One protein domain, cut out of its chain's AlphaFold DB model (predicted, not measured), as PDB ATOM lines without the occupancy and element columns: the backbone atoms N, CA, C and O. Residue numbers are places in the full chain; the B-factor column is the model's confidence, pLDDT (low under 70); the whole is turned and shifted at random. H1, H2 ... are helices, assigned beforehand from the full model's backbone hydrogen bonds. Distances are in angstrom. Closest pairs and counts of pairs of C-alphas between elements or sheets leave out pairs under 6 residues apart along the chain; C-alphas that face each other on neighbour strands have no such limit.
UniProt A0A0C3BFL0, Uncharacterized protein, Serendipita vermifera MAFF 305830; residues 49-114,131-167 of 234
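AT A GLANCE: This is residues 49 to 114 and 131 to 167 of the 234 residues of an uncharacterized protein of Serendipita vermifera MAFF 305830 (UniProt A0A0C3BFL0). H4 and H2 pair side by side, running opposite ways, and short H5 lies between them and H6; H1 and H3 lie outermost. The printed part has 103 residues, six named helices, H1 to H6 in order, no named strand: all helix, under half in named elements. It is compact, radius of gyration of the C-alphas 13.0 A, spanning 32 by 29 by 26 A.

IN THESE COORDINATES: Find C-alpha 91 at (123.479, -98.989, 258.915); from there H4, residues 91 to 103, runs 18.8 A. Look for H2 at 64 to 74, H1 at 53 to 59, H3 at 77 to 80, H5 at 133 to 137; H6, 153 to 163, ends at (132.787, -119.998, 248.152).

HOW THE PARTS SIT: H4 and H2 touch, closest C-alphas Ile 100 and Phe 69, 6.2 A, 37 degrees, only just steep. H5 touches H6, closest C-alphas Tyr 134 and Leu 157, 6.8 A. H5 has 0 of 1 O i to N i+4 pairs within hydrogen-bond range, 2 of 2 i+3; H4 has 7 of 9 i+4.

THE WHOLE: Residues 115 to 130 are cut out and not printed, with C-alphas 114 and 131 16.2 A apart across the cut; the link from H5 to H6 is long. Residue 49 is under 70 pLDDT.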
ATOM      1  N   TYR A  49     126.041-126.306 250.330       69.56
ATOM      2  CA  TYR A  49     127.368-126.829 250.037       69.56
ATOM      3  C   TYR A  49     128.165-126.631 251.324       69.56
ATOM      4  O   TYR A  49     128.171-125.506 251.829       69.56
ATOM      5  N   GLU A  50     128.717-127.709 251.888       76.56
ATOM      6  CA  GLU A  50     129.609-127.591 253.039       76.56
ATOM      7  C   GLU A  50     130.728-126.636 252.644       76.56
ATOM      8  O   GLU A  50     131.450-126.854 251.669       76.56
ATOM      9  N   MET A  51     130.774-125.511 253.345       84.06
ATOM     10  CA  MET A  51     131.817-124.530 253.162       84.06
ATOM     11  C   MET A  51     133.133-125.188 253.559       84.06
ATOM     12  O   MET A  51     133.247-125.753 254.644       84.06
ATOM     13  N   ASP A  52     134.116-125.128 252.670       88.94
ATOM     14  CA  ASP A  52     135.442-125.644 252.967       88.94
ATOM     15  C   ASP A  52     136.158-124.644 253.885       88.94
ATOM     16  O   ASP A  52     136.796-123.693 253.427       88.94
ATOM     17  N   GLU A  53     135.992-124.829 255.195       89.62
ATOM     18  CA  GLU A  53     136.623-123.994 256.222       89.62
ATOM     19  C   GLU A  53     138.143-123.946 256.048       89.62
ATOM     20  O   GLU A  53     138.745-122.887 256.217       89.62
ATOM     21  N   THR A  54     138.764-125.051 255.617       92.44
ATOM     22  CA  THR A  54     140.216-125.105 255.409       92.44
ATOM     23  C   THR A  54     140.651-124.193 254.269       92.44
ATOM     24  O   THR A  54     141.636-123.465 254.397       92.44
ATOM     25  N   LYS A  55     139.863-124.141 253.190       92.56
ATOM     26  CA  LYS A  55     140.092-123.227 252.067       92.56
ATOM     27  C   LYS A  55     140.008-121.766 252.503       92.56
ATOM     28  O   LYS A  55     140.827-120.958 252.076       92.56
ATOM     29  N   ILE A  56     139.035-121.421 253.345       92.88
ATOM     30  CA  ILE A  56     138.865-120.051 253.853       92.88
ATOM     31  C   ILE A  56     140.005-119.667 254.798       92.88
ATOM     32  O   ILE A  56     140.564-118.573 254.681       92.88
ATOM     33  N   ASP A  57     140.372-120.569 255.703       92.62
ATOM     34  CA  ASP A  57     141.465-120.358 256.647       92.62
ATOM     35  C   ASP A  57     142.809-120.185 255.936       92.62
ATOM     36  O   ASP A  57     143.608-119.323 256.317       92.62
ATOM     37  N   ASP A  58     143.047-120.948 254.871       94.25
ATOM     38  CA  ASP A  58     144.244-120.817 254.048       94.25
ATOM     39  C   ASP A  58     144.248-119.515 253.243       94.25
ATOM     40  O   ASP A  58     145.281-118.839 253.186       94.25
ATOM     41  N   ALA A  59     143.102-119.116 252.683       94.19
ATOM     42  CA  ALA A  59     142.973-117.898 251.885       94.19
ATOM     43  C   ALA A  59     143.318-116.627 252.671       94.19
ATOM     44  O   ALA A  59     143.991-115.731 252.157       94.19
ATOM     45  N   PHE A  60     142.889-116.557 253.933       95.25
ATOM     46  CA  PHE A  60     143.080-115.382 254.786       95.25
ATOM     47  C   PHE A  60     144.101-115.602 255.899       95.25
ATOM     48  O   PHE A  60     144.150-114.829 256.859       95.25
ATOM     49  N   ARG A  61     144.978-116.606 255.767       93.00
ATOM     50  CA  ARG A  61     146.027-116.894 256.758       93.00
ATOM     51  C   ARG A  61     146.893-115.671 257.069       93.00
ATOM     52  O   ARG A  61     147.272-115.456 258.217       93.00
ATOM     53  N   SER A  62     147.205-114.871 256.051       93.50
ATOM     54  CA  SER A  62     148.008-113.646 256.181       93.50
ATOM     55  C   SER A  62     147.173-112.381 256.392       93.50
ATOM     56  O   SER A  62     147.739-111.326 256.667       93.50
ATOM     57  N   ASP A  63     145.848-112.469 256.270       96.44
ATOM     58  CA  ASP A  63     144.937-111.327 256.287       96.44
ATOM     59  C   ASP A  63     143.906-111.468 257.408       96.44
ATOM     60  O   ASP A  63     142.733-111.797 257.207       96.44
ATOM     61  N   VAL A  64     144.382-111.225 258.627       96.62
ATOM     62  CA  VAL A  64     143.592-111.414 259.848       96.62
ATOM     63  C   VAL A  64     142.354-110.508 259.863       96.62
ATOM     64  O   VAL A  64     141.312-110.919 260.362       96.62
ATOM     65  N   ALA A  65     142.429-109.313 259.268       97.31
ATOM     66  CA  ALA A  65     141.310-108.378 259.236       97.31
ATOM     67  C   ALA A  65     140.168-108.864 258.329       97.31
ATOM     68  O   ALA A  65     139.010-108.850 258.752       97.31
ATOM     69  N   LEU A  66     140.470-109.355 257.115       96.62
ATOM     70  CA  LEU A  66     139.441-109.972 256.265       96.62
ATOM     71  C   LEU A  66     138.886-111.258 256.875       96.62
ATOM     72  O   LEU A  66     137.681-111.487 256.771       96.62
ATOM     73  N   ARG A  67     139.721-112.062 257.545       96.69
ATOM     74  CA  ARG A  67     139.256-113.261 258.255       96.69
ATOM     75  C   ARG A  67     138.261-112.908 259.360       96.69
ATOM     76  O   ARG A  67     137.175-113.480 259.397       96.69
ATOM     77  N   SER A  68     138.588-111.933 260.212       97.19
ATOM     78  CA  SER A  68     137.669-111.442 261.248       97.19
ATOM     79  C   SER A  68     136.378-110.880 260.649       97.19
ATOM     80  O   SER A  68     135.297-111.137 261.173       97.19
ATOM     81  N   PHE A  69     136.461-110.145 259.535       98.00
ATOM     82  CA  PHE A  69     135.272-109.618 258.861       98.00
ATOM     83  C   PHE A  69     134.370-110.724 258.315       98.00
ATOM     84  O   PHE A  69     133.150-110.652 258.451       98.00
ATOM     85  N   LEU A  70     134.960-111.763 257.722       97.19
ATOM     86  CA  LEU A  70     134.215-112.913 257.230       97.19
ATOM     87  C   LEU A  70     133.527-113.673 258.371       97.19
ATOM     88  O   LEU A  70     132.368-114.054 258.230       97.19
ATOM     89  N   GLN A  71     134.188-113.813 259.520       97.00
ATOM     90  CA  GLN A  71     133.561-114.388 260.708       97.00
ATOM     91  C   GLN A  71     132.362-113.548 261.179       97.00
ATOM     92  O   GLN A  71     131.280-114.089 261.389       97.00
ATOM     93  N   ALA A  72     132.505-112.219 261.240       97.81
ATOM     94  CA  ALA A  72     131.397-111.324 261.583       97.81
ATOM     95  C   ALA A  72     130.216-111.434 260.595       97.81
ATOM     96  O   ALA A  72     129.057-111.299 260.989       97.81
ATOM     97  N   ILE A  73     130.491-111.710 259.316       97.56
ATOM     98  CA  ILE A  73     129.462-112.032 258.321       97.56
ATOM     99  C   ILE A  73     128.761-113.350 258.665       97.56
ATOM    100  O   ILE A  73     127.535-113.389 258.622       97.56
ATOM    101  N   PHE A  74     129.484-114.414 259.013       96.12
ATOM    102  CA  PHE A  74     128.873-115.706 259.361       96.12
ATOM    103  C   PHE A  74     127.994-115.640 260.608       96.12
ATOM    104  O   PHE A  74     126.941-116.281 260.663       96.12
ATOM    105  N   ASP A  75     128.373-114.795 261.561       96.75
ATOM    106  CA  ASP A  75     127.609-114.557 262.785       96.75
ATOM    107  C   ASP A  75     126.412-113.614 262.567       96.75
ATOM    108  O   ASP A  75     125.542-113.484 263.431       96.75
ATOM    109  N   SER A  76     126.334-112.961 261.404       97.50
ATOM    110  CA  SER A  76     125.260-112.025 261.088       97.50
ATOM    111  C   SER A  76     123.939-112.724 260.765       97.50
ATOM    112  O   SER A  76     123.874-113.806 260.171       97.50
ATOM    113  N   ARG A  77     122.843-112.030 261.079       96.75
ATOM    114  CA  ARG A  77     121.489-112.506 260.792       96.75
ATOM    115  C   ARG A  77     121.240-112.690 259.295       96.75
ATOM    116  O   ARG A  77     120.640-113.689 258.906       96.75
ATOM    117  N   PHE A  78     121.689-111.749 258.460       97.12
ATOM    118  CA  PHE A  78     121.416-111.818 257.026       97.12
ATOM    119  C   PHE A  78     122.037-113.079 256.408       97.12
ATOM    120  O   PHE A  78     121.385-113.741 255.610       97.12
ATOM    121  N   TYR A  79     123.241-113.472 256.828       96.44
ATOM    122  CA  TYR A  79     123.892-114.678 256.318       96.44
ATOM    123  C   TYR A  79     123.196-115.965 256.790       96.44
ATOM    124  O   TYR A  79     123.001-116.912 256.018       96.44
ATOM    125  N   GLN A  80     122.788-116.014 258.061       94.50
ATOM    126  CA  GLN A  80     122.100-117.175 258.637       94.50
ATOM    127  C   GLN A  80     120.725-117.406 258.000       94.50
ATOM    128  O   GLN A  80     120.335-118.550 257.760       94.50
ATOM    129  N   GLU A  81     120.015-116.327 257.681       94.06
ATOM    130  CA  GLU A  81     118.684-116.367 257.069       94.06
ATOM    131  C   GLU A  81     118.721-116.370 255.526       94.06
ATOM    132  O   GLU A  81     117.663-116.398 254.897       94.06
ATOM    133  N   ASP A  82     119.912-116.385 254.905       94.81
ATOM    134  CA  ASP A  82     120.108-116.206 253.456       94.81
ATOM    135  C   ASP A  82     119.358-114.960 252.926       94.81
ATOM    136  O   ASP A  82     118.680-114.988 251.898       94.81
ATOM    137  N   LEU A  83     119.428-113.843 253.647       95.94
ATOM    138  CA  LEU A  83     118.929-112.548 253.190       95.94
ATOM    139  C   LEU A  83     119.967-111.869 252.296       95.94
ATOM    140  O   LEU A  83     121.148-112.199 252.311       95.94
ATOM    141  N   HIS A  84     119.530-110.893 251.499       96.19
ATOM    142  CA  HIS A  84     120.462-110.124 250.676       96.19
ATOM    143  C   HIS A  84     121.496-109.440 251.556       96.19
ATOM    144  O   HIS A  84     121.149-108.853 252.581       96.19
ATOM    145  N   GLU A  85     122.759-109.516 251.144       96.25
ATOM    146  CA  GLU A  85     123.804-108.915 251.945       96.25
ATOM    147  C   GLU A  85     123.686-107.378 251.976       96.25
ATOM    148  O   GLU A  85     123.247-106.765 250.991       96.25
ATOM    149  N   PRO A  86     124.094-106.744 253.087       96.75
ATOM    150  CA  PRO A  86     124.065-105.300 253.227       96.75
ATOM    151  C   PRO A  86     124.839-104.594 252.113       96.75
ATOM    152  O   PRO A  86     125.883-105.056 251.638       96.75
ATOM    153  N   LEU A  87     124.340-103.427 251.720       95.19
ATOM    154  CA  LEU A  87     125.049-102.542 250.803       95.19
ATOM    155  C   LEU A  87     125.941-101.590 251.601       95.19
ATOM    156  O   LEU A  87     125.581-101.160 252.699       95.19
ATOM    157  N   MET A  88     127.096-101.236 251.048       93.06
ATOM    158  CA  MET A  88     128.021-100.275 251.647       93.06
ATOM    159  C   MET A  88     127.304 -98.961 251.987       93.06
ATOM    160  O   MET A  88     126.551 -98.428 251.170       93.06
ATOM    161  N   GLY A  89     127.537 -98.427 253.188       90.25
ATOM    162  CA  GLY A  89     126.874 -97.218 253.688       90.25
ATOM    163  C   GLY A  89     125.472 -97.431 254.274       90.25
ATOM    164  O   GLY A  89     124.886 -96.474 254.778       90.25
ATOM    165  N   THR A  90     124.918 -98.649 254.246       92.88
ATOM    166  CA  THR A  90     123.727 -98.974 255.053       92.88
ATOM    167  C   THR A  90     124.105 -99.109 256.534       92.88
ATOM    168  O   THR A  90     125.233 -99.504 256.827       92.88
ATOM    169  N   PRO A  91     123.186 -98.839 257.486       94.81
ATOM    170  CA  PRO A  91     123.479 -98.989 258.915       94.81
ATOM    171  C   PRO A  91     123.971-100.392 259.294       94.81
ATOM    172  O   PRO A  91     124.853-100.529 260.133       94.81
ATOM    173  N   GLU A  92     123.436-101.428 258.643       95.62
ATOM    174  CA  GLU A  92     123.841-102.818 258.870       95.62
ATOM    175  C   GLU A  92     125.271-103.087 258.378       95.62
ATOM    176  O   GLU A  92     126.077-103.659 259.110       95.62
ATOM    177  N   ALA A  93     125.628-102.601 257.182       96.00
ATOM    178  CA  ALA A  93     127.002-102.684 256.690       96.00
ATOM    179  C   ALA A  93     127.972-101.902 257.588       96.00
ATOM    180  O   ALA A  93     129.030-102.415 257.940       96.00
ATOM    181  N   GLU A  94     127.620-100.675 257.982       94.94
ATOM    182  CA  GLU A  94     128.473 -99.843 258.837       94.94
ATOM    183  C   GLU A  94     128.663-100.437 260.234       94.94
ATOM    184  O   GLU A  94     129.748-100.299 260.796       94.94
ATOM    185  N   HIS A  95     127.660-101.135 260.771       96.44
ATOM    186  CA  HIS A  95     127.799-101.876 262.022       96.44
ATOM    187  C   HIS A  95     128.857-102.982 261.901       96.44
ATOM    188  O   HIS A  95     129.798-103.009 262.691       96.44
ATOM    189  N   LEU A  96     128.763-103.835 260.873       97.19
ATOM    190  CA  LEU A  96     129.730-104.917 260.643       97.19
ATOM    191  C   LEU A  96     131.144-104.383 260.386       97.19
ATOM    192  O   LEU A  96     132.114-104.889 260.946       97.19
ATOM    193  N   LEU A  97     131.270-103.334 259.568       96.56
ATOM    194  CA  LEU A  97     132.554-102.675 259.323       96.56
ATOM    195  C   LEU A  97     133.099-102.023 260.604       96.56
ATOM    196  O   LEU A  97     134.307-102.039 260.822       96.56
ATOM    197  N   GLY A  98     132.226-101.482 261.457       96.25
ATOM    198  CA  GLY A  98     132.555-100.916 262.766       96.25
ATOM    199  C   GLY A  98     133.271-101.904 263.682       96.25
ATOM    200  O   GLY A  98     134.342-101.576 264.189       96.25
ATOM    201  N   LEU A  99     132.750-103.131 263.797       97.25
ATOM    202  CA  LEU A  99     133.369-104.199 264.596       97.25
ATOM    203  C   LEU A  99     134.825-104.460 264.177       97.25
ATOM    204  O   LEU A  99     135.706-104.652 265.014       97.25
ATOM    205  N   ILE A 100     135.102-104.415 262.871       97.88
ATOM    206  CA  ILE A 100     136.449-104.656 262.337       97.88
ATOM    207  C   ILE A 100     137.346-103.429 262.476       97.88
ATOM    208  O   ILE A 100     138.527-103.582 262.773       97.88
ATOM    209  N   ARG A 101     136.808-102.212 262.328       96.75
ATOM    210  CA  ARG A 101     137.552-100.961 262.570       96.75
ATOM    211  C   ARG A 101     138.069-100.877 264.003       96.75
ATOM    212  O   ARG A 101     139.186-100.413 264.205       96.75
ATOM    213  N   GLU A 102     137.274-101.316 264.977       96.88
ATOM    214  CA  GLU A 102     137.681-101.345 266.387       96.88
ATOM    215  C   GLU A 102     138.865-102.294 266.614       96.88
ATOM    216  O   GLU A 102     139.787-101.966 267.359       96.88
ATOM    217  N   GLN A 103     138.880-103.439 265.925       97.44
ATOM    218  CA  GLN A 103     139.952-104.426 266.041       97.44
ATOM    219  C   GLN A 103     141.196-104.069 265.202       97.44
ATOM    220  O   GLN A 103     142.322-104.356 265.612       97.44
ATOM    221  N   PHE A 104     141.014-103.424 264.047       96.88
ATOM    222  CA  PHE A 104     142.069-103.114 263.074       96.88
ATOM    223  C   PHE A 104     141.980-101.660 262.572       96.88
ATOM    224  O   PHE A 104     141.715-101.419 261.390       96.88
ATOM    225  N   PRO A 105     142.258-100.657 263.424       96.19
ATOM    226  CA  PRO A 105     142.039 -99.242 263.092       96.19
ATOM    227  C   PRO A 105     142.916 -98.714 261.946       96.19
ATOM    228  O   PRO A 105     142.582 -97.707 261.327       96.19
ATOM    229  N   ASN A 106     144.030 -99.389 261.651       96.06
ATOM    230  CA  ASN A 106     144.971 -98.994 260.600       96.06
ATOM    231  C   ASN A 106     144.677 -99.650 259.239       96.06
ATOM    232  O   ASN A 106     145.369 -99.360 258.261       96.06
ATOM    233  N   ASP A 107     143.693-100.551 259.153       95.75
ATOM    234  CA  ASP A 107     143.350-101.193 257.887       95.75
ATOM    235  C   ASP A 107     142.470-100.273 257.031       95.75
ATOM    236  O   ASP A 107     141.274-100.077 257.262       95.75
ATOM    237  N   MET A 108     143.085 -99.716 255.988       93.50
ATOM    238  CA  MET A 108     142.461 -98.737 255.100       93.50
ATOM    239  C   MET A 108     141.249 -99.276 254.328       93.50
ATOM    240  O   MET A 108     140.446 -98.479 253.839       93.50
ATOM    241  N   ARG A 109     141.075-100.599 254.211       93.44
ATOM    242  CA  ARG A 109     139.903-101.190 253.536       93.44
ATOM    243  C   ARG A 109     138.631-100.969 254.331       93.44
ATOM    244  O   ARG A 109     137.569-100.764 253.744       93.44
ATOM    245  N   PHE A 110     138.767-100.981 255.652       94.56
ATOM    246  CA  PHE A 110     137.670-100.791 256.579       94.56
ATOM    247  C   PHE A 110     137.554 -99.351 257.043       94.56
ATOM    248  O   PHE A 110     136.606 -99.072 257.749       94.56
ATOM    249  N   ALA A 111     138.436 -98.420 256.667       90.81
ATOM    250  CA  ALA A 111     138.368 -97.034 257.136       90.81
ATOM    251  C   ALA A 111     136.962 -96.420 256.974       90.81
ATOM    252  O   ALA A 111     136.284 -96.622 255.959       90.81
ATOM    253  N   SER A 112     136.517 -95.672 257.992       84.94
ATOM    254  CA  SER A 112     135.221 -94.995 257.950       84.94
ATOM    255  C   SER A 112     135.197 -94.013 256.790       84.94
ATOM    256  O   SER A 112     135.962 -93.047 256.745       84.94
ATOM    257  N   ARG A 113     134.302 -94.257 255.836       75.06
ATOM    258  CA  ARG A 113     134.039 -93.322 254.748       75.06
ATOM    259  C   ARG A 113     132.998 -92.335 255.234       75.06
ATOM    260  O   ARG A 113     131.857 -92.357 254.781       75.06
ATOM    261  N   VAL A 114     133.390 -91.479 256.175       70.44
ATOM    262  CA  VAL A 114     132.599 -90.294 256.503       70.44
ATOM    263  C   VAL A 114     132.477 -89.518 255.200       70.44
ATOM    264  O   VAL A 114     133.460 -88.950 254.726       70.44
ATOM    265  N   LYS A 131     127.059-100.967 246.217       92.12
ATOM    266  CA  LYS A 131     128.055-102.040 246.262       92.12
ATOM    267  C   LYS A 131     127.788-102.928 247.478       92.12
ATOM    268  O   LYS A 131     127.678-102.433 248.591       92.12
ATOM    269  N   SER A 132     127.691-104.232 247.254       95.56
ATOM    270  CA  SER A 132     127.582-105.255 248.302       95.56
ATOM    271  C   SER A 132     128.807-105.244 249.225       95.56
ATOM    272  O   SER A 132     129.919-104.979 248.758       95.56
ATOM    273  N   ILE A 133     128.641-105.568 250.513       96.94
ATOM    274  CA  ILE A 133     129.781-105.731 251.436       96.94
ATOM    275  C   ILE A 133     130.785-106.795 250.971       96.94
ATOM    276  O   ILE A 133     131.981-106.678 251.242       96.94
ATOM    277  N   TYR A 134     130.340-107.785 250.192       97.62
ATOM    278  CA  TYR A 134     131.215-108.824 249.648       97.62
ATOM    279  C   TYR A 134     132.208-108.314 248.607       97.62
ATOM    280  O   TYR A 134     133.167-109.012 248.283       97.62
ATOM    281  N   MET A 135     132.047-107.079 248.131       96.44
ATOM    282  CA  MET A 135     133.038-106.422 247.282       96.44
ATOM    283  C   MET A 135     134.420-106.311 247.941       96.44
ATOM    284  O   MET A 135     135.402-106.150 247.226       96.44
ATOM    285  N   LEU A 136     134.522-106.424 249.271       96.44
ATOM    286  CA  LEU A 136     135.810-106.465 249.976       96.44
ATOM    287  C   LEU A 136     136.592-107.767 249.751       96.44
ATOM    288  O   LEU A 136     137.808-107.773 249.922       96.44
ATOM    289  N   PHE A 137     135.925-108.839 249.318       97.50
ATOM    290  CA  PHE A 137     136.548-110.121 248.974       97.50
ATOM    291  C   PHE A 137     136.863-110.242 247.476       97.50
ATOM    292  O   PHE A 137     137.151-111.337 246.991       97.50
ATOM    293  N   ILE A 138     136.790-109.136 246.728       97.06
ATOM    294  CA  ILE A 138     137.046-109.096 245.288       97.06
ATOM    295  C   ILE A 138     138.119-108.055 245.003       97.06
ATOM    296  O   ILE A 138     138.009-106.900 245.416       97.06
ATOM    297  N   LYS A 139     139.134-108.441 244.232       95.69
ATOM    298  CA  LYS A 139     140.163-107.525 243.735       95.69
ATOM    299  C   LYS A 139     140.414-107.798 242.260       95.69
ATOM    300  O   LYS A 139     140.740-108.921 241.904       95.69
ATOM    301  N   ASP A 140     140.243-106.789 241.409       94.94
ATOM    302  CA  ASP A 140     140.450-106.901 239.955       94.94
ATOM    303  C   ASP A 140     139.645-108.053 239.311       94.94
ATOM    304  O   ASP A 140     140.159-108.810 238.497       94.94
ATOM    305  N   ASN A 141     138.375-108.215 239.719       94.12
ATOM    306  CA  ASN A 141     137.484-109.337 239.364       94.12
ATOM    307  C   ASN A 141     137.953-110.734 239.824       94.12
ATOM    308  O   ASN A 141     137.351-111.739 239.432       94.12
ATOM    309  N   ASN A 142     138.970-110.803 240.685       96.25
ATOM    310  CA  ASN A 142     139.444-112.039 241.295       96.25
ATOM    311  C   ASN A 142     138.812-112.235 242.670       96.25
ATOM    312  O   ASN A 142     138.740-111.298 243.470       96.25
ATOM    313  N   CYS A 143     138.393-113.463 242.956       97.06
ATOM    314  CA  CYS A 143     137.958-113.865 244.286       97.06
ATOM    315  C   CYS A 143     139.174-113.979 245.213       97.06
ATOM    316  O   CYS A 143     140.099-114.737 244.928       97.06
ATOM    317  N   LEU A 144     139.166-113.274 246.345       96.81
ATOM    318  CA  LEU A 144     140.246-113.358 247.333       96.81
ATOM    319  C   LEU A 144     140.238-114.671 248.133       96.81
ATOM    320  O   LEU A 144     141.239-114.984 248.762       96.81
ATOM    321  N   ILE A 145     139.148-115.449 248.087       95.88
ATOM    322  CA  ILE A 145     139.032-116.733 248.801       95.88
ATOM    323  C   ILE A 145     139.749-117.852 248.038       95.88
ATOM    324  O   ILE A 145     140.432-118.683 248.617       95.88
ATOM    325  N   CYS A 146     139.590-117.909 246.718       95.94
ATOM    326  CA  CYS A 146     140.113-119.019 245.917       95.94
ATOM    327  C   CYS A 146     141.107-118.592 244.831       95.94
ATOM    328  O   CYS A 146     141.650-119.446 244.136       95.94
ATOM    329  N   GLY A 147     141.300-117.286 244.629       95.50
ATOM    330  CA  GLY A 147     142.149-116.726 243.578       95.50
ATOM    331  C   GLY A 147     141.573-116.821 242.161       95.50
ATOM    332  O   GLY A 147     142.230-116.384 241.219       95.50
ATOM    333  N   SER A 148     140.370-117.376 241.979       96.25
ATOM    334  CA  SER A 148     139.767-117.518 240.649       96.25
ATOM    335  C   SER A 148     139.419-116.155 240.062       96.25
ATOM    336  O   SER A 148     138.847-115.299 240.745       96.25
ATOM    337  N   ASN A 149     139.744-115.975 238.786       96.31
ATOM    338  CA  ASN A 149     139.405-114.784 238.026       96.31
ATOM    339  C   ASN A 149     138.038-114.933 237.349       96.31
ATOM    340  O   ASN A 149     137.563-116.034 237.069       96.31
ATOM    341  N   THR A 150     137.384-113.802 237.099       94.38
ATOM    342  CA  THR A 150     136.133-113.751 236.339       94.38
ATOM    343  C   THR A 150     136.157-112.577 235.371       94.38
ATOM    344  O   THR A 150     136.870-111.597 235.588       94.38
ATOM    345  N   ASP A 151     135.347-112.651 234.318       93.44
ATOM    346  CA  ASP A 151     135.324-111.616 233.277       93.44
ATOM    347  C   ASP A 151     134.740-110.286 233.773       93.44
ATOM    348  O   ASP A 151     135.023-109.225 233.216       93.44
ATOM    349  N   HIS A 152     133.915-110.320 234.824       92.31
ATOM    350  CA  HIS A 152     133.283-109.124 235.362       92.31
ATOM    351  C   HIS A 152     132.868-109.265 236.833       92.31
ATOM    352  O   HIS A 152     132.512-110.343 237.316       92.31
ATOM    353  N   VAL A 153     132.776-108.124 237.518       92.69
ATOM    354  CA  VAL A 153     132.502-108.014 238.960       92.69
ATOM    355  C   VAL A 153     131.263-108.777 239.444       92.69
ATOM    356  O   VAL A 153     131.284-109.366 240.519       92.69
ATOM    357  N   GLY A 154     130.190-108.832 238.647       92.62
ATOM    358  CA  GLY A 154     128.971-109.556 239.027       92.62
ATOM    359  C   GLY A 154     129.172-111.072 239.160       92.62
ATOM    360  O   GLY A 154     128.554-111.701 240.019       92.62
ATOM    361  N   LEU A 155     130.073-111.655 238.358       93.69
ATOM    362  CA  LEU A 155     130.432-113.073 238.446       93.69
ATOM    363  C   LEU A 155     131.375-113.302 239.619       93.69
ATOM    364  O   LEU A 155     131.161-114.260 240.351       93.69
ATOM    365  N   ALA A 156     132.340-112.406 239.854       96.25
ATOM    366  CA  ALA A 156     133.175-112.451 241.054       96.25
ATOM    367  C   ALA A 156     132.321-112.420 242.332       96.25
ATOM    368  O   ALA A 156     132.546-113.205 243.247       96.25
ATOM    369  N   LEU A 157     131.285-111.579 242.373       96.31
ATOM    370  CA  LEU A 157     130.362-111.494 243.505       96.31
ATOM    371  C   LEU A 157     129.554-112.780 243.703       96.31
ATOM    372  O   LEU A 157     129.451-113.285 244.821       96.31
ATOM    373  N   ALA A 158     129.012-113.344 242.621       95.62
ATOM    374  CA  ALA A 158     128.342-114.642 242.669       95.62
ATOM    375  C   ALA A 158     129.300-115.768 243.103       95.62
ATOM    376  O   ALA A 158     128.893-116.680 243.820       95.62
ATOM    377  N   HIS A 159     130.567-115.686 242.693       95.88
ATOM    378  CA  HIS A 159     131.606-116.643 243.044       95.88
ATOM    379  C   HIS A 159     131.962-116.574 244.531       95.88
ATOM    380  O   HIS A 159     131.949-117.608 245.190       95.88
ATOM    381  N   VAL A 160     132.168-115.374 245.088       97.38
ATOM    382  CA  VAL A 160     132.384-115.179 246.533       97.38
ATOM    383  C   VAL A 160     131.226-115.776 247.329       97.38
ATOM    384  O   VAL A 160     131.459-116.563 248.240       97.38
ATOM    385  N   ARG A 161     129.973-115.484 246.945       97.00
ATOM    386  CA  ARG A 161     128.782-116.083 247.574       97.00
ATOM    387  C   ARG A 161     128.799-117.614 247.514       97.00
ATOM    388  O   ARG A 161     128.364-118.258 248.464       97.00
ATOM    389  N   SER A 162     129.295-118.192 246.418       95.38
ATOM    390  CA  SER A 162     129.460-119.640 246.269       95.38
ATOM    391  C   SER A 162     130.516-120.210 247.205       95.38
ATOM    392  O   SER A 162     130.232-121.206 247.866       95.38
ATOM    393  N   ASP A 163     131.689-119.580 247.276       95.31
ATOM    394  CA  ASP A 163     132.787-119.998 248.152       95.31
ATOM    395  C   ASP A 163     132.366-119.996 249.628       95.31
ATOM    396  O   ASP A 163     132.707-120.918 250.362       95.31
ATOM    397  N   ILE A 164     131.565-119.009 250.040       95.69
ATOM    398  CA  ILE A 164     131.070-118.896 251.419       95.69
ATOM    399  C   ILE A 164     129.708-119.564 251.643       95.69
ATOM    400  O   ILE A 164     129.143-119.448 252.721       95.69
ATOM    401  N   GLY A 165     129.104-120.189 250.629       95.25
ATOM    402  CA  GLY A 165     127.812-120.872 250.766       95.25
ATOM    403  C   GLY A 165     126.560-119.988 250.946       95.25
ATOM    404  O   GLY A 165     125.497-120.536 251.232       95.25
ATOM    405  N   HIS A 166     126.627-118.669 250.730       96.31
ATOM    406  CA  HIS A 166     125.507-117.733 250.939       96.31
ATOM    407  C   HIS A 166     124.555-117.643 249.736       96.31
ATOM    408  O   HIS A 166     124.997-117.326 248.631       96.31
ATOM    409  N   ARG A 167     123.242-117.859 249.907       95.62
ATOM    410  CA  ARG A 167     122.297-117.965 248.768       95.62
ATOM    411  C   ARG A 167     121.062-117.066 248.890       95.62
ATOM    412  O   ARG A 167     119.959-117.578 249.089       95.62
TER     413      ARG A 167